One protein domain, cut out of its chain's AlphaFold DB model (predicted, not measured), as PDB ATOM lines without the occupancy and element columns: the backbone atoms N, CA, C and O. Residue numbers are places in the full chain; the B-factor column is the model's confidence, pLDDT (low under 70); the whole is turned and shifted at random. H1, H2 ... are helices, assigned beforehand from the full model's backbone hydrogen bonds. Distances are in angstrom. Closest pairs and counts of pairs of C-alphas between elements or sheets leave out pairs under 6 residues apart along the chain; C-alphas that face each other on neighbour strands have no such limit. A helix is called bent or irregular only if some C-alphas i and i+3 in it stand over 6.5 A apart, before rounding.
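AT A GLANCE: This is residues 288 to 450 of the 916 residues of the protein "ADPrib_exo_Tox domain-containing protein" of Niastella vici (UniProt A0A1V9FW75). Look for a cluster of helices built round H5, which lies at its core: H4 and H8 pack beside H5, H6 and H7 each bridge from H4 to H8, the last residues of H2, 335 to 339, meet the beginning of H5 nearly at a right angle to make a corner, and the short H3 packs on H5 too. The longest helix, H1, reaches this cluster through H3, and its residues 288 to 293 stick out as a free end. You have 163 printed residues with eight named helices, H1 to H8 in chain order, and no named strand, so the class is all helix. The whole is compact, with a radius of gyration of the C-alphas of 15.6 A and spans of 46 by 38 by 34 A.

IN THESE COORDINATES: Find C-alpha 288 at (-14.336, -54.336, 20.145); from there H1 runs 35.5 A through residues 288 to 312. Go on to H2, residues 324 to 339, 21.7 A long, and the short H3, residues 354 to 357. H4 is residues 362 to 374, and H5, residues 389 to 399, begins at C-alpha 389, (-24.017, -26.979, 15.502). H6, residues 403 to 414, is irregular, with C-alphas 404 and 407 7.3 A apart. H7 is residues 416 to 428, and H8, residues 432 to 448, runs 24.3 A to C-alpha 448 at (-45.102, -43.101, 23.325).

HOW THE PARTS SIT: Start at the hub, H5, which touches four helices. It touches H3, with the C-alphas of Pro 354 and Asp 396 closest at 4.1 A. H4 and H5 form a helical hairpin, opposite ways at a shallow tilt of 33 degrees, only just short of steep; C-alphas 369 and 394 are closest, 6.3 A. H8 touches H5 with residues 438 to 442 alone, the same way at a shallow tilt of 19 degrees; C-alphas 395 and 438 are closest, 6.2 A. H2 touches H5 with residues 335 to 339 alone, about perpendicular at 88 degrees; C-alphas 335 and 389 are closest, 5.9 A. Farther out, H6 touches H8 at C-alphas 406 and 445, 6.2 A, and H7 touches H4 at C-alphas 373 and 421, 5.7 A. H1 touches H3 with residues 302 to 309 alone, closest at C-alphas 306 and 355, 6.5 A. Every O i to N i+4 pair is within hydrogen-bond range in H1, H4, H5, H7 and H8; H2 has 10 of 12 and H6 6 of 8, and H3 is too short for such a pair.

THE WHOLE: The C-alphas of Asn 288 and Pro 323 are the two farthest apart, 47.8 A. The printed part has no cut; the links H1 to H2, H2 to H3 and H4 to H5 are long. Mean pLDDT of the printed part is 75.0, and it is under 70 in residues 288 to 313, 339 to 351, 377 to 387 and 429 to 434.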
ATOM      1  N   ASN A 288     -13.574 -54.284  18.894       39.06
ATOM      2  CA  ASN A 288     -14.336 -54.336  20.145       39.06
ATOM      3  C   ASN A 288     -13.763 -53.403  21.221       39.06
ATOM      4  O   ASN A 288     -14.526 -52.806  21.977       39.06
ATOM      5  N   MET A 289     -12.437 -53.232  21.283       39.19
ATOM      6  CA  MET A 289     -11.816 -52.329  22.264       39.19
ATOM      7  C   MET A 289     -12.035 -50.858  21.909       39.19
ATOM      8  O   MET A 289     -12.282 -50.046  22.795       39.19
ATOM      9  N   THR A 290     -12.021 -50.513  20.619       45.91
ATOM     10  CA  THR A 290     -12.293 -49.143  20.158       45.91
ATOM     11  C   THR A 290     -13.752 -48.758  20.396       45.91
ATOM     12  O   THR A 290     -14.028 -47.665  20.892       45.91
ATOM     13  N   GLU A 291     -14.691 -49.667  20.121       45.56
ATOM     14  CA  GLU A 291     -16.114 -49.459  20.402       45.56
ATOM     15  C   GLU A 291     -16.380 -49.325  21.909       45.56
ATOM     16  O   GLU A 291     -17.053 -48.387  22.339       45.56
ATOM     17  N   GLN A 292     -15.789 -50.198  22.734       44.94
ATOM     18  CA  GLN A 292     -15.924 -50.134  24.192       44.94
ATOM     19  C   GLN A 292     -15.258 -48.889  24.793       44.94
ATOM     20  O   GLN A 292     -15.833 -48.280  25.694       44.94
ATOM     21  N   ARG A 293     -14.108 -48.449  24.264       52.50
ATOM     22  CA  ARG A 293     -13.447 -47.188  24.643       52.50
ATOM     23  C   ARG A 293     -14.311 -45.982  24.298       52.50
ATOM     24  O   ARG A 293     -14.532 -45.125  25.150       52.50
ATOM     25  N   ASN A 294     -14.830 -45.913  23.073       50.94
ATOM     26  CA  ASN A 294     -15.675 -44.803  22.631       50.94
ATOM     27  C   ASN A 294     -16.994 -44.766  23.415       50.94
ATOM     28  O   ASN A 294     -17.456 -43.689  23.793       50.94
ATOM     29  N   LYS A 295     -17.563 -45.937  23.727       50.09
ATOM     30  CA  LYS A 295     -18.727 -46.069  24.606       50.09
ATOM     31  C   LYS A 295     -18.418 -45.594  26.027       50.09
ATOM     32  O   LYS A 295     -19.165 -44.781  26.551       50.09
ATOM     33  N   LEU A 296     -17.295 -46.009  26.617       48.34
ATOM     34  CA  LEU A 296     -16.873 -45.564  27.947       48.34
ATOM     35  C   LEU A 296     -16.640 -44.046  27.992       48.34
ATOM     36  O   LEU A 296     -17.125 -43.379  28.900       48.34
ATOM     37  N   MET A 297     -15.965 -43.478  26.989       50.50
ATOM     38  CA  MET A 297     -15.750 -42.030  26.878       50.50
ATOM     39  C   MET A 297     -17.065 -41.263  26.724       50.50
ATOM     40  O   MET A 297     -17.250 -40.216  27.353       50.50
ATOM     41  N   LYS A 298     -18.003 -41.793  25.932       52.12
ATOM     42  CA  LYS A 298     -19.358 -41.253  25.787       52.12
ATOM     43  C   LYS A 298     -20.121 -41.311  27.110       52.12
ATOM     44  O   LYS A 298     -20.697 -40.304  27.510       52.12
ATOM     45  N   ASP A 299     -20.083 -42.437  27.811       50.56
ATOM     46  CA  ASP A 299     -20.807 -42.645  29.066       50.56
ATOM     47  C   ASP A 299     -20.243 -41.768  30.200       50.56
ATOM     48  O   ASP A 299     -21.011 -41.141  30.930       50.56
ATOM     49  N   VAL A 300     -18.915 -41.621  30.294       51.84
ATOM     50  CA  VAL A 300     -18.245 -40.728  31.259       51.84
ATOM     51  C   VAL A 300     -18.547 -39.259  30.960       51.84
ATOM     52  O   VAL A 300     -18.902 -38.508  31.871       51.84
ATOM     53  N   THR A 301     -18.474 -38.846  29.691       54.97
ATOM     54  CA  THR A 301     -18.790 -37.467  29.280       54.97
ATOM     55  C   THR A 301     -20.262 -37.146  29.533       54.97
ATOM     56  O   THR A 301     -20.576 -36.099  30.096       54.97
ATOM     57  N   ASN A 302     -21.174 -38.062  29.196       51.28
ATOM     58  CA  ASN A 302     -22.607 -37.899  29.433       51.28
ATOM     59  C   ASN A 302     -22.936 -37.828  30.925       51.28
ATOM     60  O   ASN A 302     -23.710 -36.963  31.331       51.28
ATOM     61  N   ALA A 303     -22.323 -38.682  31.749       50.12
ATOM     62  CA  ALA A 303     -22.491 -38.638  33.196       50.12
ATOM     63  C   ALA A 303     -21.985 -37.307  33.774       50.12
ATOM     64  O   ALA A 303     -22.699 -36.660  34.541       50.12
ATOM     65  N   PHE A 304     -20.797 -36.853  33.370       56.97
ATOM     66  CA  PHE A 304     -20.220 -35.603  33.861       56.97
ATOM     67  C   PHE A 304     -21.048 -34.377  33.450       56.97
ATOM     68  O   PHE A 304     -21.373 -33.541  34.292       56.97
ATOM     69  N   VAL A 305     -21.456 -34.295  32.180       55.38
ATOM     70  CA  VAL A 305     -22.306 -33.214  31.658       55.38
ATOM     71  C   VAL A 305     -23.682 -33.214  32.329       55.38
ATOM     72  O   VAL A 305     -24.173 -32.148  32.695       55.38
ATOM     73  N   TYR A 306     -24.276 -34.388  32.563       55.69
ATOM     74  CA  TYR A 306     -25.530 -34.519  33.307       55.69
ATOM     75  C   TYR A 306     -25.418 -33.955  34.729       55.69
ATOM     76  O   TYR A 306     -26.268 -33.168  35.151       55.69
ATOM     77  N   PHE A 307     -24.360 -34.309  35.469       52.19
ATOM     78  CA  PHE A 307     -24.153 -33.800  36.829       52.19
ATOM     79  C   PHE A 307     -23.809 -32.307  36.844       52.19
ATOM     80  O   PHE A 307     -24.371 -31.569  37.650       52.19
ATOM     81  N   TYR A 308     -22.989 -31.835  35.902       60.09
ATOM     82  CA  TYR A 308     -22.661 -30.416  35.772       60.09
ATOM     83  C   TYR A 308     -23.897 -29.566  35.461       60.09
ATOM     84  O   TYR A 308     -24.081 -28.502  36.051       60.09
ATOM     85  N   GLN A 309     -24.777 -30.042  34.578       58.19
ATOM     86  CA  GLN A 309     -26.039 -29.368  34.289       58.19
ATOM     87  C   GLN A 309     -27.008 -29.374  35.460       58.19
ATOM     88  O   GLN A 309     -27.655 -28.360  35.706       58.19
ATOM     89  N   LYS A 310     -27.108 -30.497  36.173       56.53
ATOM     90  CA  LYS A 310     -27.960 -30.607  37.358       56.53
ATOM     91  C   LYS A 310     -27.546 -29.620  38.454       56.53
ATOM     92  O   LYS A 310     -28.401 -29.176  39.213       56.53
ATOM     93  N   GLU A 311     -26.260 -29.286  38.531       52.66
ATOM     94  CA  GLU A 311     -25.714 -28.374  39.538       52.66
ATOM     95  C   GLU A 311     -25.634 -26.907  39.081       52.66
ATOM     96  O   GLU A 311     -25.720 -26.024  39.930       52.66
ATOM     97  N   ASN A 312     -25.498 -26.624  37.777       57.66
ATOM     98  CA  ASN A 312     -25.208 -25.267  37.280       57.66
ATOM     99  C   ASN A 312     -26.197 -24.707  36.243       57.66
ATOM    100  O   ASN A 312     -25.966 -23.597  35.770       57.66
ATOM    101  N   SER A 313     -27.258 -25.437  35.867       65.62
ATOM    102  CA  SER A 313     -28.281 -25.023  34.885       65.62
ATOM    103  C   SER A 313     -27.699 -24.245  33.698       65.62
ATOM    104  O   SER A 313     -27.935 -23.048  33.544       65.62
ATOM    105  N   LEU A 314     -26.919 -24.932  32.848       79.50
ATOM    106  CA  LEU A 314     -26.275 -24.341  31.657       79.50
ATOM    107  C   LEU A 314     -27.241 -23.519  30.786       79.50
ATOM    108  O   LEU A 314     -26.828 -22.564  30.129       79.50
ATOM    109  N   ILE A 315     -28.518 -23.900  30.792       90.19
ATOM    110  CA  ILE A 315     -29.623 -23.146  30.217       90.19
ATOM    111  C   ILE A 315     -30.464 -22.638  31.396       90.19
ATOM    112  O   ILE A 315     -31.097 -23.455  32.070       90.19
ATOM    113  N   PRO A 316     -30.473 -21.327  31.676       87.88
ATOM    114  CA  PRO A 316     -31.226 -20.797  32.800       87.88
ATOM    115  C   PRO A 316     -32.732 -20.781  32.489       87.88
ATOM    116  O   PRO A 316     -33.138 -20.593  31.341       87.88
ATOM    117  N   ASP A 317     -33.576 -20.950  33.512       86.12
ATOM    118  CA  ASP A 317     -35.043 -20.960  33.356       86.12
ATOM    119  C   ASP A 317     -35.593 -19.646  32.769       86.12
ATOM    120  O   ASP A 317     -36.648 -19.634  32.142       86.12
ATOM    121  N   ASP A 318     -34.856 -18.545  32.924       91.44
ATOM    122  CA  ASP A 318     -35.194 -17.219  32.408       91.44
ATOM    123  C   ASP A 318     -34.713 -16.967  30.966       91.44
ATOM    124  O   ASP A 318     -34.876 -15.847  30.471       91.44
ATOM    125  N   PHE A 319     -34.166 -17.981  30.270       94.38
ATOM    126  CA  PHE A 319     -33.584 -17.875  28.919       94.38
ATOM    127  C   PHE A 319     -34.444 -17.047  27.953       94.38
ATOM    128  O   PHE A 319     -33.928 -16.251  27.174       94.38
ATOM    129  N   CYS A 320     -35.766 -17.174  28.032       92.50
ATOM    130  CA  CYS A 320     -36.697 -16.496  27.128       92.50
ATOM    131  C   CYS A 320     -36.830 -15.003  27.344       92.50
ATOM    132  O   CYS A 320     -37.044 -14.261  26.383       92.50
ATOM    133  N   THR A 321     -36.664 -14.574  28.588       94.44
ATOM    134  CA  THR A 321     -36.729 -13.165  28.974       94.44
ATOM    135  C   THR A 321     -35.407 -12.439  28.748       94.44
ATOM    136  O   THR A 321     -35.369 -11.211  28.794       94.44
ATOM    137  N   ARG A 322     -34.328 -13.178  28.458       93.75
ATOM    138  CA  ARG A 322     -33.013 -12.593  28.201       93.75
ATOM    139  C   ARG A 322     -32.953 -11.873  26.846       93.75
ATOM    140  O   ARG A 322     -33.600 -12.316  25.888       93.75
ATOM    141  N   PRO A 323     -32.152 -10.798  26.732       95.25
ATOM    142  CA  PRO A 323     -31.837 -10.172  25.450       95.25
ATOM    143  C   PRO A 323     -31.194 -11.161  24.470       95.25
ATOM    144  O   PRO A 323     -30.491 -12.082  24.886       95.25
ATOM    145  N   ASP A 324     -31.369 -10.945  23.165       89.69
ATOM    146  CA  ASP A 324     -30.853 -11.869  22.142       89.69
ATOM    147  C   ASP A 324     -29.329 -12.057  22.221       89.69
ATOM    148  O   ASP A 324     -28.858 -13.183  22.122       89.69
ATOM    149  N   ALA A 325     -28.561 -11.011  22.544       89.25
ATOM    150  CA  ALA A 325     -27.109 -11.119  22.751       89.25
ATOM    151  C   ALA A 325     -26.722 -12.084  23.896       89.25
ATOM    152  O   ALA A 325     -25.708 -12.788  23.829       89.25
ATOM    153  N   GLU A 326     -27.534 -12.159  24.954       89.81
ATOM    154  CA  GLU A 326     -27.325 -13.124  26.039       89.81
ATOM    155  C   GLU A 326     -27.743 -14.535  25.625       89.81
ATOM    156  O   GLU A 326     -27.032 -15.492  25.936       89.81
ATOM    157  N   LYS A 327     -28.852 -14.674  24.883       91.69
ATOM    158  CA  LYS A 327     -29.270 -15.959  24.302       91.69
ATOM    159  C   LYS A 327     -28.185 -16.517  23.383       91.69
ATOM    160  O   LYS A 327     -27.842 -17.689  23.503       91.69
ATOM    161  N   GLU A 328     -27.586 -15.681  22.538       88.50
ATOM    162  CA  GLU A 328     -26.443 -16.043  21.690       88.50
ATOM    163  C   GLU A 328     -25.237 -16.479  22.511       88.50
ATOM    164  O   GLU A 328     -24.617 -17.489  22.199       88.50
ATOM    165  N   THR A 329     -24.932 -15.768  23.596       88.81
ATOM    166  CA  THR A 329     -23.818 -16.131  24.480       88.81
ATOM    167  C   THR A 329     -24.046 -17.492  25.144       88.81
ATOM    168  O   THR A 329     -23.122 -18.303  25.230       88.81
ATOM    169  N   ILE A 330     -25.267 -17.769  25.610       89.88
ATOM    170  CA  ILE A 330     -25.634 -19.046  26.239       89.88
ATOM    171  C   ILE A 330     -25.591 -20.181  25.208       89.88
ATOM    172  O   ILE A 330     -24.943 -21.200  25.442       89.88
ATOM    173  N   LEU A 331     -26.223 -19.995  24.047       88.75
ATOM    174  CA  LEU A 331     -26.245 -21.001  22.986       88.75
ATOM    175  C   LEU A 331     -24.862 -21.208  22.356       88.75
ATOM    176  O   LEU A 331     -24.540 -22.330  21.994       88.75
ATOM    177  N   GLY A 332     -24.015 -20.178  22.290       85.56
ATOM    178  CA  GLY A 332     -22.628 -20.273  21.827       85.56
ATOM    179  C   GLY A 332     -21.746 -21.075  22.780       85.56
ATOM    180  O   GLY A 332     -20.944 -21.898  22.339       85.56
ATOM    181  N   LYS A 333     -21.942 -20.916  24.097       84.25
ATOM    182  CA  LYS A 333     -21.305 -21.785  25.101       84.25
ATOM    183  C   LYS A 333     -21.776 -23.233  24.976       84.25
ATOM    184  O   LYS A 333     -20.955 -24.136  25.099       84.25
ATOM    185  N   LEU A 334     -23.066 -23.451  24.706       83.75
ATOM    186  CA  LEU A 334     -23.605 -24.791  24.480       83.75
ATOM    187  C   LEU A 334     -23.054 -25.398  23.182       83.75
ATOM    188  O   LEU A 334     -22.589 -26.525  23.188       83.75
ATOM    189  N   ALA A 335     -23.002 -24.653  22.082       81.75
ATOM    190  CA  ALA A 335     -22.410 -25.135  20.835       81.75
ATOM    191  C   ALA A 335     -20.920 -25.448  20.949       81.75
ATOM    192  O   ALA A 335     -20.442 -26.399  20.330       81.75
ATOM    193  N   ALA A 336     -20.181 -24.714  21.783       76.94
ATOM    194  CA  ALA A 336     -18.788 -25.031  22.064       76.94
ATOM    195  C   ALA A 336     -18.613 -26.424  22.705       76.94
ATOM    196  O   ALA A 336     -17.567 -27.042  22.513       76.94
ATOM    197  N   THR A 337     -19.626 -26.976  23.393       75.06
ATOM    198  CA  THR A 337     -19.560 -28.367  23.881       75.06
ATOM    199  C   THR A 337     -19.669 -29.389  22.751       75.06
ATOM    200  O   THR A 337     -19.126 -30.480  22.877       75.06
ATOM    201  N   TYR A 338     -20.301 -29.030  21.630       72.44
ATOM    202  CA  TYR A 338     -20.308 -29.842  20.408       72.44
ATOM    203  C   TYR A 338     -19.009 -29.681  19.599       72.44
ATOM    204  O   TYR A 338     -18.652 -30.574  18.840       72.44
ATOM    205  N   LYS A 339     -18.276 -28.569  19.784       67.62
ATOM    206  CA  LYS A 339     -16.998 -28.273  19.106       67.62
ATOM    207  C   LYS A 339     -15.824 -29.122  19.607       67.62
ATOM    208  O   LYS A 339     -14.939 -29.440  18.824       67.62
ATOM    209  N   ASN A 340     -15.799 -29.446  20.900       56.09
ATOM    210  CA  ASN A 340     -14.645 -30.079  21.553       56.09
ATOM    211  C   ASN A 340     -14.789 -31.600  21.736       56.09
ATOM    212  O   ASN A 340     -13.962 -32.212  22.409       56.09
ATOM    213  N   ALA A 341     -15.835 -32.222  21.185       52.66
ATOM    214  CA  ALA A 341     -15.931 -33.678  21.173       52.66
ATOM    215  C   ALA A 341     -14.876 -34.246  20.201       52.66
ATOM    216  O   ALA A 341     -14.745 -33.700  19.104       52.66
ATOM    217  N   PRO A 342     -14.118 -35.302  20.564       45.28
ATOM    218  CA  PRO A 342     -13.095 -35.862  19.689       45.28
ATOM    219  C   PRO A 342     -13.737 -36.340  18.386       45.28
ATOM    220  O   PRO A 342     -14.452 -37.342  18.364       45.28
ATOM    221  N   THR A 343     -13.487 -35.623  17.297       43.12
ATOM    222  CA  THR A 343     -13.764 -36.105  15.947       43.12
ATOM    223  C   THR A 343     -12.649 -37.083  15.602       43.12
ATOM    224  O   THR A 343     -11.636 -36.700  15.025       43.12
ATOM    225  N   GLY A 344     -12.783 -38.339  16.037       40.59
ATOM    226  CA  GLY A 344     -12.061 -39.419  15.360       40.59
ATOM    227  C   GLY A 344     -12.490 -39.446  13.890       40.59
ATOM    228  O   GLY A 344     -13.588 -38.984  13.595       40.59
ATOM    229  N   ASP A 345     -11.645 -39.968  13.002       41.72
ATOM    230  CA  ASP A 345     -11.743 -39.924  11.526       41.72
ATOM    231  C   ASP A 345     -12.981 -40.610  10.883       41.72
ATOM    232  O   ASP A 345     -12.919 -41.133   9.773       41.72
ATOM    233  N   TRP A 346     -14.133 -40.626  11.550       35.91
ATOM    234  CA  TRP A 346     -15.419 -41.039  11.005       35.91
ATOM    235  C   TRP A 346     -16.312 -39.808  10.796       35.91
ATOM    236  O   TRP A 346     -16.674 -39.088  11.722       35.91
ATOM    237  N   GLU A 347     -16.688 -39.582   9.543       40.09
ATOM    238  CA  GLU A 347     -17.448 -38.423   9.072       40.09
ATOM    239  C   GLU A 347     -18.931 -38.355   9.494       40.09
ATOM    240  O   GLU A 347     -19.606 -37.435   9.052       40.09
ATOM    241  N   THR A 348     -19.513 -39.247  10.309       47.22
ATOM    242  CA  THR A 348     -20.989 -39.415  10.224       47.22
ATOM    243  C   THR A 348     -21.864 -39.234  11.462       47.22
ATOM    244  O   THR A 348     -23.077 -39.360  11.321       47.22
ATOM    245  N   ALA A 349     -21.382 -38.835  12.644       52.34
ATOM    246  CA  ALA A 349     -22.324 -38.311  13.648       52.34
ATOM    247  C   ALA A 349     -21.688 -37.324  14.641       52.34
ATOM    248  O   ALA A 349     -20.872 -37.726  15.472       52.34
ATOM    249  N   PRO A 350     -22.083 -36.040  14.636       58.44
ATOM    250  CA  PRO A 350     -21.722 -35.110  15.706       58.44
ATOM    251  C   PRO A 350     -22.132 -35.674  17.075       58.44
ATOM    252  O   PRO A 350     -23.131 -36.382  17.191       58.44
ATOM    253  N   PHE A 351     -21.366 -35.372  18.128       63.50
ATOM    254  CA  PHE A 351     -21.650 -35.843  19.487       63.50
ATOM    255  C   PHE A 351     -23.025 -35.335  19.952       63.50
ATOM    256  O   PHE A 351     -23.178 -34.162  20.283       63.50
ATOM    257  N   ARG A 352     -24.034 -36.215  19.950       78.12
ATOM    258  CA  ARG A 352     -25.407 -35.908  20.373       78.12
ATOM    259  C   ARG A 352     -25.571 -36.124  21.863       78.12
ATOM    260  O   ARG A 352     -25.284 -37.209  22.374       78.12
ATOM    261  N   ASN A 353     -26.067 -35.105  22.547       82.94
ATOM    262  CA  ASN A 353     -26.322 -35.134  23.971       82.94
ATOM    263  C   ASN A 353     -27.686 -34.499  24.302       82.94
ATOM    264  O   ASN A 353     -27.746 -33.410  24.877       82.94
ATOM    265  N   PRO A 354     -28.805 -35.196  24.011       85.69
ATOM    266  CA  PRO A 354     -30.152 -34.728  24.350       85.69
ATOM    267  C   PRO A 354     -30.348 -34.499  25.854       85.69
ATOM    268  O   PRO A 354     -31.221 -33.734  26.263       85.69
ATOM    269  N   ILE A 355     -29.504 -35.103  26.698       83.81
ATOM    270  CA  ILE A 355     -29.524 -34.884  28.146       83.81
ATOM    271  C   ILE A 355     -29.290 -33.404  28.473       83.81
ATOM    272  O   ILE A 355     -29.890 -32.923  29.437       83.81
ATOM    273  N   LEU A 356     -28.558 -32.664  27.623       84.69
ATOM    274  CA  LEU A 356     -28.354 -31.220  27.763       84.69
ATOM    275  C   LEU A 356     -29.664 -30.418  27.842       84.69
ATOM    276  O   LEU A 356     -29.699 -29.316  28.389       84.69
ATOM    277  N   PHE A 357     -30.743 -30.965  27.289       91.38
ATOM    278  CA  PHE A 357     -32.058 -30.345  27.267       91.38
ATOM    279  C   PHE A 357     -33.062 -31.105  28.140       91.38
ATOM    280  O   PHE A 357     -34.227 -30.746  28.160       91.38
ATOM    281  N   SER A 358     -32.669 -32.141  28.881       88.44
ATOM    282  CA  SER A 358     -33.620 -32.978  29.639       88.44
ATOM    283  C   SER A 358     -34.277 -32.278  30.835       88.44
ATOM    284  O   SER A 358     -35.412 -32.596  31.184       88.44
ATOM    285  N   ASN A 359     -33.602 -31.292  31.434       87.38
ATOM    286  CA  ASN A 359     -34.054 -30.635  32.665       87.38
ATOM    287  C   ASN A 359     -34.701 -29.255  32.459       87.38
ATOM    288  O   ASN A 359     -35.114 -28.639  33.438       87.38
ATOM    289  N   ILE A 360     -34.811 -28.764  31.220       92.75
ATOM    290  CA  ILE A 360     -35.468 -27.477  30.953       92.75
ATOM    291  C   ILE A 360     -36.986 -27.649  30.881       92.75
ATOM    292  O   ILE A 360     -37.493 -28.641  30.346       92.75
ATOM    293  N   ASN A 361     -37.709 -26.665  31.413       93.81
ATOM    294  CA  ASN A 361     -39.161 -26.618  31.307       93.81
ATOM    295  C   ASN A 361     -39.617 -26.388  29.848       93.81
ATOM    296  O   ASN A 361     -38.832 -25.973  28.986       93.81
ATOM    297  N   TRP A 362     -40.891 -26.676  29.571       94.75
ATOM    298  CA  TRP A 362     -41.462 -26.577  28.226       94.75
ATOM    299  C   TRP A 362     -41.332 -25.178  27.610       94.75
ATOM    300  O   TRP A 362     -40.940 -25.067  26.451       94.75
ATOM    301  N   GLU A 363     -41.592 -24.111  28.369       94.88
ATOM    302  CA  GLU A 363     -41.524 -22.740  27.846       94.88
ATOM    303  C   GLU A 363     -40.098 -22.371  27.425       94.88
ATOM    304  O   GLU A 363     -39.891 -21.862  26.322       94.88
ATOM    305  N   THR A 364     -39.102 -22.727  28.239       94.38
ATOM    306  CA  THR A 364     -37.682 -22.570  27.898       94.38
ATOM    307  C   THR A 364     -37.321 -23.360  26.639       94.38
ATOM    308  O   THR A 364     -36.658 -22.829  25.746       94.38
ATOM    309  N   ARG A 365     -37.800 -24.603  26.506       95.12
ATOM    310  CA  ARG A 365     -37.556 -25.430  25.312       95.12
ATOM    311  C   ARG A 365     -38.194 -24.845  24.060       95.12
ATOM    312  O   ARG A 365     -37.510 -24.691  23.050       95.12
ATOM    313  N   LYS A 366     -39.483 -24.508  24.119       95.81
ATOM    314  CA  LYS A 366     -40.253 -23.918  23.015       95.81
ATOM    315  C   LYS A 366     -39.559 -22.678  22.469       95.81
ATOM    316  O   LYS A 366     -39.424 -22.500  21.267       95.81
ATOM    317  N   CYS A 367     -39.070 -21.850  23.371       95.56
ATOM    318  CA  CYS A 367     -38.351 -20.625  23.097       95.56
ATOM    319  C   CYS A 367     -36.953 -20.845  22.501       95.56
ATOM    320  O   CYS A 367     -36.601 -20.154  21.546       95.56
ATOM    321  N   ILE A 368     -36.191 -21.840  22.972       94.62
ATOM    322  CA  ILE A 368     -34.938 -22.266  22.321       94.62
ATOM    323  C   ILE A 368     -35.215 -22.764  20.902       94.62
ATOM    324  O   ILE A 368     -34.552 -22.325  19.967       94.62
ATOM    325  N   LEU A 369     -36.220 -23.625  20.721       95.31
ATOM    326  CA  LEU A 369     -36.613 -24.129  19.405       95.31
ATOM    327  C   LEU A 369     -37.057 -22.985  18.489       95.31
ATOM    328  O   LEU A 369     -36.590 -22.893  17.362       95.31
ATOM    329  N   SER A 370     -37.897 -22.069  18.968       94.75
ATOM    330  CA  SER A 370     -38.318 -20.885  18.207       94.75
ATOM    331  C   SER A 370     -37.128 -20.012  17.816       94.75
ATOM    332  O   SER A 370     -37.058 -19.550  16.681       94.75
ATOM    333  N   TYR A 371     -36.177 -19.808  18.728       94.25
ATOM    334  CA  TYR A 371     -34.971 -19.031  18.467       94.25
ATOM    335  C   TYR A 371     -34.092 -19.686  17.391       94.25
ATOM    336  O   TYR A 371     -33.754 -19.042  16.398       94.25
ATOM    337  N   LEU A 372     -33.777 -20.977  17.548       92.81
ATOM    338  CA  LEU A 372     -32.943 -21.734  16.608       92.81
ATOM    339  C   LEU A 372     -33.598 -21.859  15.225       92.81
ATOM    340  O   LEU A 372     -32.929 -21.709  14.207       92.81
ATOM    341  N   LEU A 373     -34.915 -22.078  15.168       93.19
ATOM    342  CA  LEU A 373     -35.654 -22.221  13.913       93.19
ATOM    343  C   LEU A 373     -35.790 -20.899  13.140       93.19
ATOM    344  O   LEU A 373     -35.879 -20.934  11.915       93.19
ATOM    345  N   ASN A 374     -35.774 -19.746  13.817       90.94
ATOM    346  CA  ASN A 374     -35.936 -18.426  13.193       90.94
ATOM    347  C   ASN A 374     -34.629 -17.770  12.710       90.94
ATOM    348  O   ASN A 374     -34.691 -16.732  12.052       90.94
ATOM    349  N   LYS A 375     -33.453 -18.324  13.022       86.38
ATOM    350  CA  LYS A 375     -32.161 -17.750  12.608       86.38
ATOM    351  C   LYS A 375     -31.924 -17.935  11.104       86.38
ATOM    352  O   LYS A 375     -31.760 -19.055  10.648       86.38
ATOM    353  N   THR A 376     -31.888 -16.867  10.314       73.62
ATOM    354  CA  THR A 376     -31.725 -16.953   8.845       73.62
ATOM    355  C   THR A 376     -30.410 -17.587   8.402       73.62
ATOM    356  O   THR A 376     -30.385 -18.231   7.364       73.62
ATOM    357  N   ASP A 377     -29.352 -17.463   9.201       63.41
ATOM    358  CA  ASP A 377     -28.051 -18.058   8.920       63.41
ATOM    359  C   ASP A 377     -27.372 -18.441  10.241       63.41
ATOM    360  O   ASP A 377     -27.200 -17.603  11.131       63.41
ATOM    361  N   CYS A 378     -26.953 -19.701  10.384       60.84
ATOM    362  CA  CYS A 378     -26.052 -20.082  11.480       60.84
ATOM    363  C   CYS A 378     -24.611 -19.599  11.233       60.84
ATOM    364  O   CYS A 378     -23.793 -19.584  12.152       60.84
ATOM    365  N   ASN A 379     -24.346 -19.089  10.024       50.78
ATOM    366  CA  ASN A 379     -23.096 -18.453   9.626       50.78
ATOM    367  C   ASN A 379     -22.932 -17.013  10.140       50.78
ATOM    368  O   ASN A 379     -21.802 -16.534  10.227       50.78
ATOM    369  N   ASP A 380     -24.011 -16.311  10.504       46.38
ATOM    370  CA  ASP A 380     -23.920 -14.914  10.965       46.38
ATOM    371  C   ASP A 380     -23.265 -14.787  12.350       46.38
ATOM    372  O   ASP A 380     -22.705 -13.745  12.695       46.38
ATOM    373  N   ALA A 381     -23.204 -15.881  13.113       46.03
ATOM    374  CA  ALA A 381     -22.345 -16.007  14.287       46.03
ATOM    375  C   ALA A 381     -20.939 -16.487  13.875       46.03
ATOM    376  O   ALA A 381     -20.445 -17.496  14.384       46.03
ATOM    377  N   LYS A 382     -20.309 -15.745  12.949       38.47
ATOM    378  CA  LYS A 382     -19.104 -16.055  12.140       38.47
ATOM    379  C   LYS A 382     -17.802 -16.389  12.901       38.47
ATOM    380  O   LYS A 382     -16.719 -16.360  12.326       38.47
ATOM    381  N   GLY A 383     -17.884 -16.725  14.185       47.56
ATOM    382  CA  GLY A 383     -16.781 -17.256  14.986       47.56
ATOM    383  C   GLY A 383     -17.169 -18.291  16.052       47.56
ATOM    384  O   GLY A 383     -16.272 -18.776  16.740       47.56
ATOM    385  N   MET A 384     -18.455 -18.638  16.223       46.09
ATOM    386  CA  MET A 384     -18.909 -19.480  17.347       46.09
ATOM    387  C   MET A 384     -19.429 -20.876  16.972       46.09
ATOM    388  O   MET A 384     -19.298 -21.781  17.794       46.09
ATOM    389  N   PHE A 385     -19.968 -21.093  15.769       47.97
ATOM    390  CA  PHE A 385     -20.646 -22.348  15.410       47.97
ATOM    391  C   PHE A 385     -20.021 -22.960  14.142       47.97
ATOM    392  O   PHE A 385     -19.830 -22.259  13.153       47.97
ATOM    393  N   MET A 386     -19.662 -24.252  14.173       54.59
ATOM    394  CA  MET A 386     -19.332 -25.022  12.956       54.59
ATOM    395  C   MET A 386     -20.615 -25.325  12.166       54.59
ATOM    396  O   MET A 386     -21.699 -25.282  12.752       54.59
ATOM    397  N   ASN A 387     -20.478 -25.696  10.885       59.31
ATOM    398  CA  ASN A 387     -21.542 -25.815   9.871       59.31
ATOM    399  C   ASN A 387     -22.799 -26.648  10.223       59.31
ATOM    400  O   ASN A 387     -23.704 -26.653   9.410       59.31
ATOM    401  N   ASN A 388     -22.894 -27.312  11.383       74.38
ATOM    402  CA  ASN A 388     -24.064 -28.110  11.795       74.38
ATOM    403  C   ASN A 388     -24.440 -27.972  13.296       74.38
ATOM    404  O   ASN A 388     -25.187 -28.787  13.847       74.38
ATOM    405  N   ALA A 389     -23.845 -27.031  14.042       80.12
ATOM    406  CA  ALA A 389     -24.017 -26.979  15.502       80.12
ATOM    407  C   ALA A 389     -25.440 -26.564  15.923       80.12
ATOM    408  O   ALA A 389     -25.981 -27.108  16.885       80.12
ATOM    409  N   CYS A 390     -26.060 -25.643  15.183       83.31
ATOM    410  CA  CYS A 390     -27.448 -25.241  15.404       83.31
ATOM    411  C   CYS A 390     -28.407 -26.417  15.233       83.31
ATOM    412  O   CYS A 390     -29.325 -26.603  16.026       83.31
ATOM    413  N   GLU A 391     -28.183 -27.216  14.199       86.75
ATOM    414  CA  GLU A 391     -29.033 -28.324  13.808       86.75
ATOM    415  C   GLU A 391     -28.917 -29.433  14.837       86.75
ATOM    416  O   GLU A 391     -29.930 -29.878  15.356       86.75
ATOM    417  N   ASN A 392     -27.708 -29.764  15.290       86.19
ATOM    418  CA  ASN A 392     -27.548 -30.687  16.415       86.19
ATOM    419  C   ASN A 392     -28.240 -30.211  17.689       86.19
ATOM    420  O   ASN A 392     -28.878 -31.014  18.364       86.19
ATOM    421  N   MET A 393     -28.195 -28.909  17.981       90.81
ATOM    422  CA  MET A 393     -28.924 -28.338  19.111       90.81
ATOM    423  C   MET A 393     -30.443 -28.403  18.928       90.81
ATOM    424  O   MET A 393     -31.138 -28.674  19.902       90.81
ATOM    425  N   VAL A 394     -30.975 -28.205  17.714       92.50
ATOM    426  CA  VAL A 394     -32.407 -28.407  17.420       92.50
ATOM    427  C   VAL A 394     -32.789 -29.856  17.691       92.50
ATOM    428  O   VAL A 394     -33.781 -30.114  18.371       92.50
ATOM    429  N   ILE A 395     -31.992 -30.808  17.211       90.69
ATOM    430  CA  ILE A 395     -32.344 -32.218  17.340       90.69
ATOM    431  C   ILE A 395     -32.161 -32.715  18.779       90.69
ATOM    432  O   ILE A 395     -32.978 -33.498  19.254       90.69
ATOM    433  N   ASP A 396     -31.169 -32.228  19.522       92.06
ATOM    434  CA  ASP A 396     -31.008 -32.558  20.941       92.06
ATOM    435  C   ASP A 396     -32.047 -31.851  21.822       92.06
ATOM    436  O   ASP A 396     -32.517 -32.435  22.802       92.06
ATOM    437  N   ALA A 397     -32.503 -30.653  21.441       93.94
ATOM    438  CA  ALA A 397     -33.650 -30.004  22.070       93.94
ATOM    439  C   ALA A 397     -34.962 -30.762  21.811       93.94
ATOM    440  O   ALA A 397     -35.842 -30.753  22.671       93.94
ATOM    441  N   ILE A 398     -35.094 -31.452  20.675       94.12
ATOM    442  CA  ILE A 398     -36.205 -32.374  20.403       94.12
ATOM    443  C   ILE A 398     -36.029 -33.659  21.224       94.12
ATOM    444  O   ILE A 398     -36.893 -34.001  22.027       94.12
ATOM    445  N   GLY A 399     -34.891 -34.342  21.089       91.06
ATOM    446  CA  GLY A 399     -34.618 -35.638  21.718       91.06
ATOM    447  C   GLY A 399     -34.565 -35.601  23.246       91.06
ATOM    448  O   GLY A 399     -34.856 -36.601  23.895       91.06
ATOM    449  N   GLY A 400     -34.232 -34.452  23.835       91.56
ATOM    450  CA  GLY A 400     -34.198 -34.246  25.279       91.56
ATOM    451  C   GLY A 400     -35.546 -33.904  25.907       91.56
ATOM    452  O   GLY A 400     -35.555 -33.364  27.008       91.56
ATOM    453  N   VAL A 401     -36.676 -34.060  25.210       94.19
ATOM    454  CA  VAL A 401     -37.995 -33.696  25.753       94.19
ATOM    455  C   VAL A 401     -38.404 -34.621  26.899       94.19
ATOM    456  O   VAL A 401     -38.245 -35.838  26.826       94.19
ATOM    457  N   ARG A 402     -38.924 -34.040  27.987       93.00
ATOM    458  CA  ARG A 402     -39.476 -34.812  29.107       93.00
ATOM    459  C   ARG A 402     -40.747 -35.516  28.658       93.00
ATOM    460  O   ARG A 402     -41.491 -34.975  27.845       93.00
ATOM    461  N   GLU A 403     -41.042 -36.667  29.251       90.56
ATOM    462  CA  GLU A 403     -42.254 -37.431  28.928       90.56
ATOM    463  C   GLU A 403     -43.530 -36.579  29.030       90.56
ATOM    464  O   GLU A 403     -44.385 -36.641  28.154       90.56
ATOM    465  N   SER A 404     -43.611 -35.710  30.046       93.62
ATOM    466  CA  SER A 404     -44.734 -34.788  30.263       93.62
ATOM    467  C   SER A 404     -44.912 -33.730  29.173       93.62
ATOM    468  O   SER A 404     -46.008 -33.202  29.021       93.62
ATOM    469  N   ASP A 405     -43.849 -33.413  28.430       94.56
ATOM    470  CA  ASP A 405     -43.805 -32.279  27.501       94.56
ATOM    471  C   ASP A 405     -43.875 -32.743  26.029       94.56
ATOM    472  O   ASP A 405     -43.984 -31.927  25.112       94.56
ATOM    473  N   LYS A 406     -43.837 -34.059  25.775       92.88
ATOM    474  CA  LYS A 406     -43.887 -34.652  24.427       92.88
ATOM    475  C   LYS A 406     -45.140 -34.244  23.645       92.88
ATOM    476  O   LYS A 406     -45.026 -33.879  22.479       92.88
ATOM    477  N   THR A 407     -46.317 -34.237  24.276       92.56
ATOM    478  CA  THR A 407     -47.577 -33.794  23.642       92.56
ATOM    479  C   THR A 407     -47.490 -32.342  23.173       92.56
ATOM    480  O   THR A 407     -47.893 -32.028  22.057       92.56
ATOM    481  N   GLN A 408     -46.894 -31.466  23.986       95.31
ATOM    482  CA  GLN A 408     -46.734 -30.048  23.660       95.31
ATOM    483  C   GLN A 408     -45.720 -29.842  22.525       95.31
ATOM    484  O   GLN A 408     -45.918 -28.984  21.667       95.31
ATOM    485  N   LEU A 409     -44.662 -30.661  22.473       94.00
ATOM    486  CA  LEU A 409     -43.693 -30.664  21.372       94.00
ATOM    487  C   LEU A 409     -44.330 -31.077  20.041       94.00
ATOM    488  O   LEU A 409     -44.069 -30.450  19.015       94.00
ATOM    489  N   LEU A 410     -45.193 -32.093  20.063       90.69
ATOM    490  CA  LEU A 410     -45.945 -32.528  18.887       90.69
ATOM    491  C   LEU A 410     -46.950 -31.463  18.437       90.69
ATOM    492  O   LEU A 410     -47.050 -31.188  17.248       90.69
ATOM    493  N   GLU A 411     -47.646 -30.809  19.369       89.19
ATOM    494  CA  GLU A 411     -48.517 -29.666  19.059       89.19
ATOM    495  C   GLU A 411     -47.737 -28.490  18.454       89.19
ATOM    496  O   GLU A 411     -48.196 -27.887  17.487       89.19
ATOM    497  N   TYR A 412     -46.538 -28.202  18.968       93.00
ATOM    498  CA  TYR A 412     -45.666 -27.148  18.448       93.00
ATOM    499  C   TYR A 412     -45.251 -27.393  16.993       93.00
ATOM    500  O   TYR A 412     -45.291 -26.466  16.189       93.00
ATOM    501  N   PHE A 413     -44.898 -28.631  16.631       92.44
ATOM    502  CA  PHE A 413     -44.562 -28.984  15.247       92.44
ATOM    503  C   PHE A 413     -45.770 -29.378  14.385       92.44
ATOM    504  O   PHE A 413     -45.607 -29.560  13.184       92.44
ATOM    505  N   ASN A 414     -46.978 -29.482  14.946       85.19
ATOM    506  CA  ASN A 414     -48.215 -29.582  14.162       85.19
ATOM    507  C   ASN A 414     -48.628 -28.235  13.552       85.19
ATOM    508  O   ASN A 414     -49.435 -28.214  12.624       85.19
ATOM    509  N   ASP A 415     -48.087 -27.122  14.049       85.94
ATOM    510  CA  ASP A 415     -48.196 -25.824  13.389       85.94
ATOM    511  C   ASP A 415     -47.337 -25.826  12.102       85.94
ATOM    512  O   ASP A 415     -46.109 -25.986  12.178       85.94
ATOM    513  N   PRO A 416     -47.947 -25.613  10.917       79.06
ATOM    514  CA  PRO A 416     -47.243 -25.641   9.637       79.06
ATOM    515  C   PRO A 416     -46.050 -24.682   9.558       79.06
ATOM    516  O   PRO A 416     -45.083 -24.963   8.849       79.06
ATOM    517  N   ILE A 417     -46.082 -23.558  10.284       86.12
ATOM    518  CA  ILE A 417     -45.015 -22.552  10.264       86.12
ATOM    519  C   ILE A 417     -43.753 -23.102  10.930       86.12
ATOM    520  O   ILE A 417     -42.658 -22.975  10.377       86.12
ATOM    521  N   TYR A 418     -43.883 -23.701  12.116       87.69
ATOM    522  CA  TYR A 418     -42.737 -24.269  12.833       87.69
ATOM    523  C   TYR A 418     -42.260 -25.562  12.189       87.69
ATOM    524  O   TYR A 418     -41.054 -25.813  12.153       87.69
ATOM    525  N   PHE A 419     -43.184 -26.333  11.614       85.31
ATOM    526  CA  PHE A 419     -42.844 -27.505  10.829       85.31
ATOM    527  C   PHE A 419     -41.998 -27.150   9.602       85.31
ATOM    528  O   PHE A 419     -40.908 -27.689   9.424       85.31
ATOM    529  N   LYS A 420     -42.442 -26.176   8.799       83.88
ATOM    530  CA  LYS A 420     -41.692 -25.705   7.629       83.88
ATOM    531  C   LYS A 420     -40.293 -25.229   8.017       83.88
ATOM    532  O   LYS A 420     -39.325 -25.611   7.376       83.88
ATOM    533  N   LYS A 421     -40.170 -24.462   9.105       89.25
ATOM    534  CA  LYS A 421     -38.861 -24.004   9.599       89.25
ATOM    535  C   LYS A 421     -37.959 -25.153  10.042       89.25
ATOM    536  O   LYS A 421     -36.751 -25.054   9.870       89.25
ATOM    537  N   LEU A 422     -38.520 -26.218  10.616       88.56
ATOM    538  CA  LEU A 422     -37.763 -27.417  10.973       88.56
ATOM    539  C   LEU A 422     -37.234 -28.124   9.721       88.56
ATOM    540  O   LEU A 422     -36.063 -28.483   9.686       88.56
ATOM    541  N   VAL A 423     -38.070 -28.284   8.694       82.81
ATOM    542  CA  VAL A 423     -37.673 -28.908   7.423       82.81
ATOM    543  C   VAL A 423     -36.615 -28.076   6.705       82.81
ATOM    544  O   VAL A 423     -35.573 -28.622   6.353       82.81
ATOM    545  N   ASP A 424     -36.853 -26.772   6.547       84.31
ATOM    546  CA  ASP A 424     -35.908 -25.840   5.922       84.31
ATOM    547  C   ASP A 424     -34.551 -25.912   6.658       84.31
ATOM    548  O   ASP A 424     -33.510 -26.099   6.035       84.31
ATOM    549  N   ARG A 425     -34.571 -25.915   8.002       83.81
ATOM    550  CA  ARG A 425     -33.358 -26.020   8.829       83.81
ATOM    551  C   ARG A 425     -32.586 -27.321   8.619       83.81
ATOM    552  O   ARG A 425     -31.363 -27.304   8.558       83.81
ATOM    553  N   LEU A 426     -33.279 -28.456   8.580       81.38
ATOM    554  CA  LEU A 426     -32.632 -29.761   8.420       81.38
ATOM    555  C   LEU A 426     -32.112 -29.964   6.995       81.38
ATOM    556  O   LEU A 426     -31.122 -30.668   6.811       81.38
ATOM    557  N   HIS A 427     -32.757 -29.337   6.008       77.81
ATOM    558  CA  HIS A 427     -32.308 -29.343   4.622       77.81
ATOM    559  C   HIS A 427     -30.986 -28.583   4.451       77.81
ATOM    560  O   HIS A 427     -30.070 -29.094   3.806       77.81
ATOM    561  N   ASP A 428     -30.858 -27.416   5.089       73.81
ATOM    562  CA  ASP A 428     -29.653 -26.580   5.012       73.81
ATOM    563  C   ASP A 428     -28.408 -27.251   5.638       73.81
ATOM    564  O   ASP A 428     -27.288 -26.994   5.198       73.81
ATOM    565  N   ALA A 429     -28.585 -28.178   6.590       66.06
ATOM    566  CA  ALA A 429     -27.500 -28.955   7.213       66.06
ATOM    567  C   ALA A 429     -26.972 -30.144   6.385       66.06
ATOM    568  O   ALA A 429     -26.162 -30.936   6.873       66.06
ATOM    569  N   GLY A 430     -27.418 -30.299   5.135       56.88
ATOM    570  CA  GLY A 430     -26.755 -31.170   4.162       56.88
ATOM    571  C   GLY A 430     -26.792 -32.676   4.453       56.88
ATOM    572  O   GLY A 430     -25.893 -33.380   4.003       56.88
ATOM    573  N   GLY A 431     -27.800 -33.198   5.166       59.53
ATOM    574  CA  GLY A 431     -27.876 -34.638   5.450       59.53
ATOM    575  C   GLY A 431     -29.289 -35.216   5.487       59.53
ATOM    576  O   GLY A 431     -30.096 -34.846   6.342       59.53
ATOM    577  N   GLU A 432     -29.552 -36.203   4.622       58.72
ATOM    578  CA  GLU A 432     -30.724 -37.097   4.689       58.72
ATOM    579  C   GLU A 432     -30.823 -37.804   6.061       58.72
ATOM    580  O   GLU A 432     -31.922 -38.055   6.572       58.72
ATOM    581  N   ASP A 433     -29.682 -38.027   6.717       65.00
ATOM    582  CA  ASP A 433     -29.577 -38.686   8.023       65.00
ATOM    583  C   ASP A 433     -30.157 -37.844   9.175       65.00
ATOM    584  O   ASP A 433     -30.859 -38.363  10.049       65.00
ATOM    585  N   ASN A 434     -29.930 -36.525   9.168       68.62
ATOM    586  CA  ASN A 434     -30.446 -35.616  10.200       68.62
ATOM    587  C   ASN A 434     -31.965 -35.461  10.105       68.62
ATOM    588  O   ASN A 434     -32.653 -35.429  11.129       68.62
ATOM    589  N   TYR A 435     -32.488 -35.410   8.876       73.19
ATOM    590  CA  TYR A 435     -33.924 -35.414   8.623       73.19
ATOM    591  C   TYR A 435     -34.558 -36.699   9.162       73.19
ATOM    592  O   TYR A 435     -35.474 -36.646   9.986       73.19
ATOM    593  N   THR A 436     -34.004 -37.855   8.787       71.06
ATOM    594  CA  THR A 436     -34.494 -39.170   9.223       71.06
ATOM    595  C   THR A 436     -34.490 -39.299  10.747       71.06
ATOM    596  O   THR A 436     -35.490 -39.719  11.334       71.06
ATOM    597  N   GLY A 437     -33.420 -38.856  11.417       74.44
ATOM    598  CA  GLY A 437     -33.314 -38.889  12.876       74.44
ATOM    599  C   GLY A 437     -34.371 -38.043  13.598       74.44
ATOM    600  O   GLY A 437     -34.937 -38.489  14.599       74.44
ATOM    601  N   VAL A 438     -34.685 -36.845  13.093       80.19
ATOM    602  CA  VAL A 438     -35.723 -35.974  13.677       80.19
ATOM    603  C   VAL A 438     -37.112 -36.543  13.474       80.19
ATOM    604  O   VAL A 438     -37.895 -36.591  14.423       80.19
ATOM    605  N   ILE A 439     -37.419 -36.982  12.251       78.19
ATOM    606  CA  ILE A 439     -38.731 -37.551  11.946       78.19
ATOM    607  C   ILE A 439     -38.960 -38.806  12.783       78.19
ATOM    608  O   ILE A 439     -40.035 -38.962  13.361       78.19
ATOM    609  N   TYR A 440     -37.940 -39.650  12.939       76.50
ATOM    610  CA  TYR A 440     -38.023 -40.832  13.786       76.50
ATOM    611  C   TYR A 440     -38.231 -40.479  15.264       76.50
ATOM    612  O   TYR A 440     -39.084 -41.074  15.923       76.50
ATOM    613  N   ALA A 441     -37.508 -39.482  15.788       78.50
ATOM    614  CA  ALA A 441     -37.680 -39.024  17.164       78.50
ATOM    615  C   ALA A 441     -39.109 -38.511  17.416       78.50
ATOM    616  O   ALA A 441     -39.740 -38.922  18.388       78.50
ATOM    617  N   LEU A 442     -39.653 -37.683  16.518       84.00
ATOM    618  CA  LEU A 442     -41.015 -37.153  16.633       84.00
ATOM    619  C   LEU A 442     -42.079 -38.251  16.465       84.00
ATOM    620  O   LEU A 442     -43.048 -38.287  17.222       84.00
ATOM    621  N   ALA A 443     -41.878 -39.197  15.545       76.25
ATOM    622  CA  ALA A 443     -42.770 -40.342  15.361       76.25
ATOM    623  C   ALA A 443     -42.790 -41.263  16.594       76.25
ATOM    624  O   ALA A 443     -43.856 -41.664  17.065       76.25
ATOM    625  N   SER A 444     -41.617 -41.558  17.159       76.44
ATOM    626  CA  SER A 444     -41.483 -42.339  18.393       76.44
ATOM    627  C   SER A 444     -42.110 -41.617  19.593       76.44
ATOM    628  O   SER A 444     -42.766 -42.244  20.426       76.44
ATOM    629  N   MET A 445     -41.993 -40.286  19.663       84.25
ATOM    630  CA  MET A 445     -42.667 -39.484  20.687       84.25
ATOM    631  C   MET A 445     -44.186 -39.571  20.562       84.25
ATOM    632  O   MET A 445     -44.843 -39.854  21.566       84.25
ATOM    633  N   ALA A 446     -44.729 -39.405  19.351       80.00
ATOM    634  CA  ALA A 446     -46.156 -39.572  19.087       80.00
ATOM    635  C   ALA A 446     -46.632 -40.960  19.533       80.00
ATOM    636  O   ALA A 446     -47.612 -41.054  20.276       80.00
ATOM    637  N   ALA A 447     -45.882 -42.016  19.181       75.81
ATOM    638  CA  ALA A 447     -46.093 -43.398  19.630       75.81
ATOM    639  C   ALA A 447     -46.203 -43.489  21.157       75.81
ATOM    640  O   ALA A 447     -47.201 -43.983  21.675       75.81
ATOM    641  N   SER A 448     -45.212 -42.953  21.870       81.06
ATOM    642  CA  SER A 448     -45.102 -43.101  23.325       81.06
ATOM    643  C   SER A 448     -46.198 -42.410  24.138       81.06
ATOM    644  O   SER A 448     -46.595 -42.947  25.167       81.06
ATOM    645  N   VAL A 449     -46.714 -41.258  23.694       84.25
ATOM    646  CA  VAL A 449     -47.722 -40.506  24.469       84.25
ATOM    647  C   VAL A 449     -49.158 -40.826  24.093       84.25
ATOM    648  O   VAL A 449     -50.071 -40.134  24.536       84.25
ATOM    649  N   GLY A 450     -49.379 -41.841  23.253       82.81
ATOM    650  CA  GLY A 450     -50.728 -42.124  22.780       82.81
ATOM    651  C   GLY A 450     -51.318 -40.931  22.023       82.81
ATOM    652  O   GLY A 450     -52.521 -40.713  22.092       82.81
TER     653      GLY A 450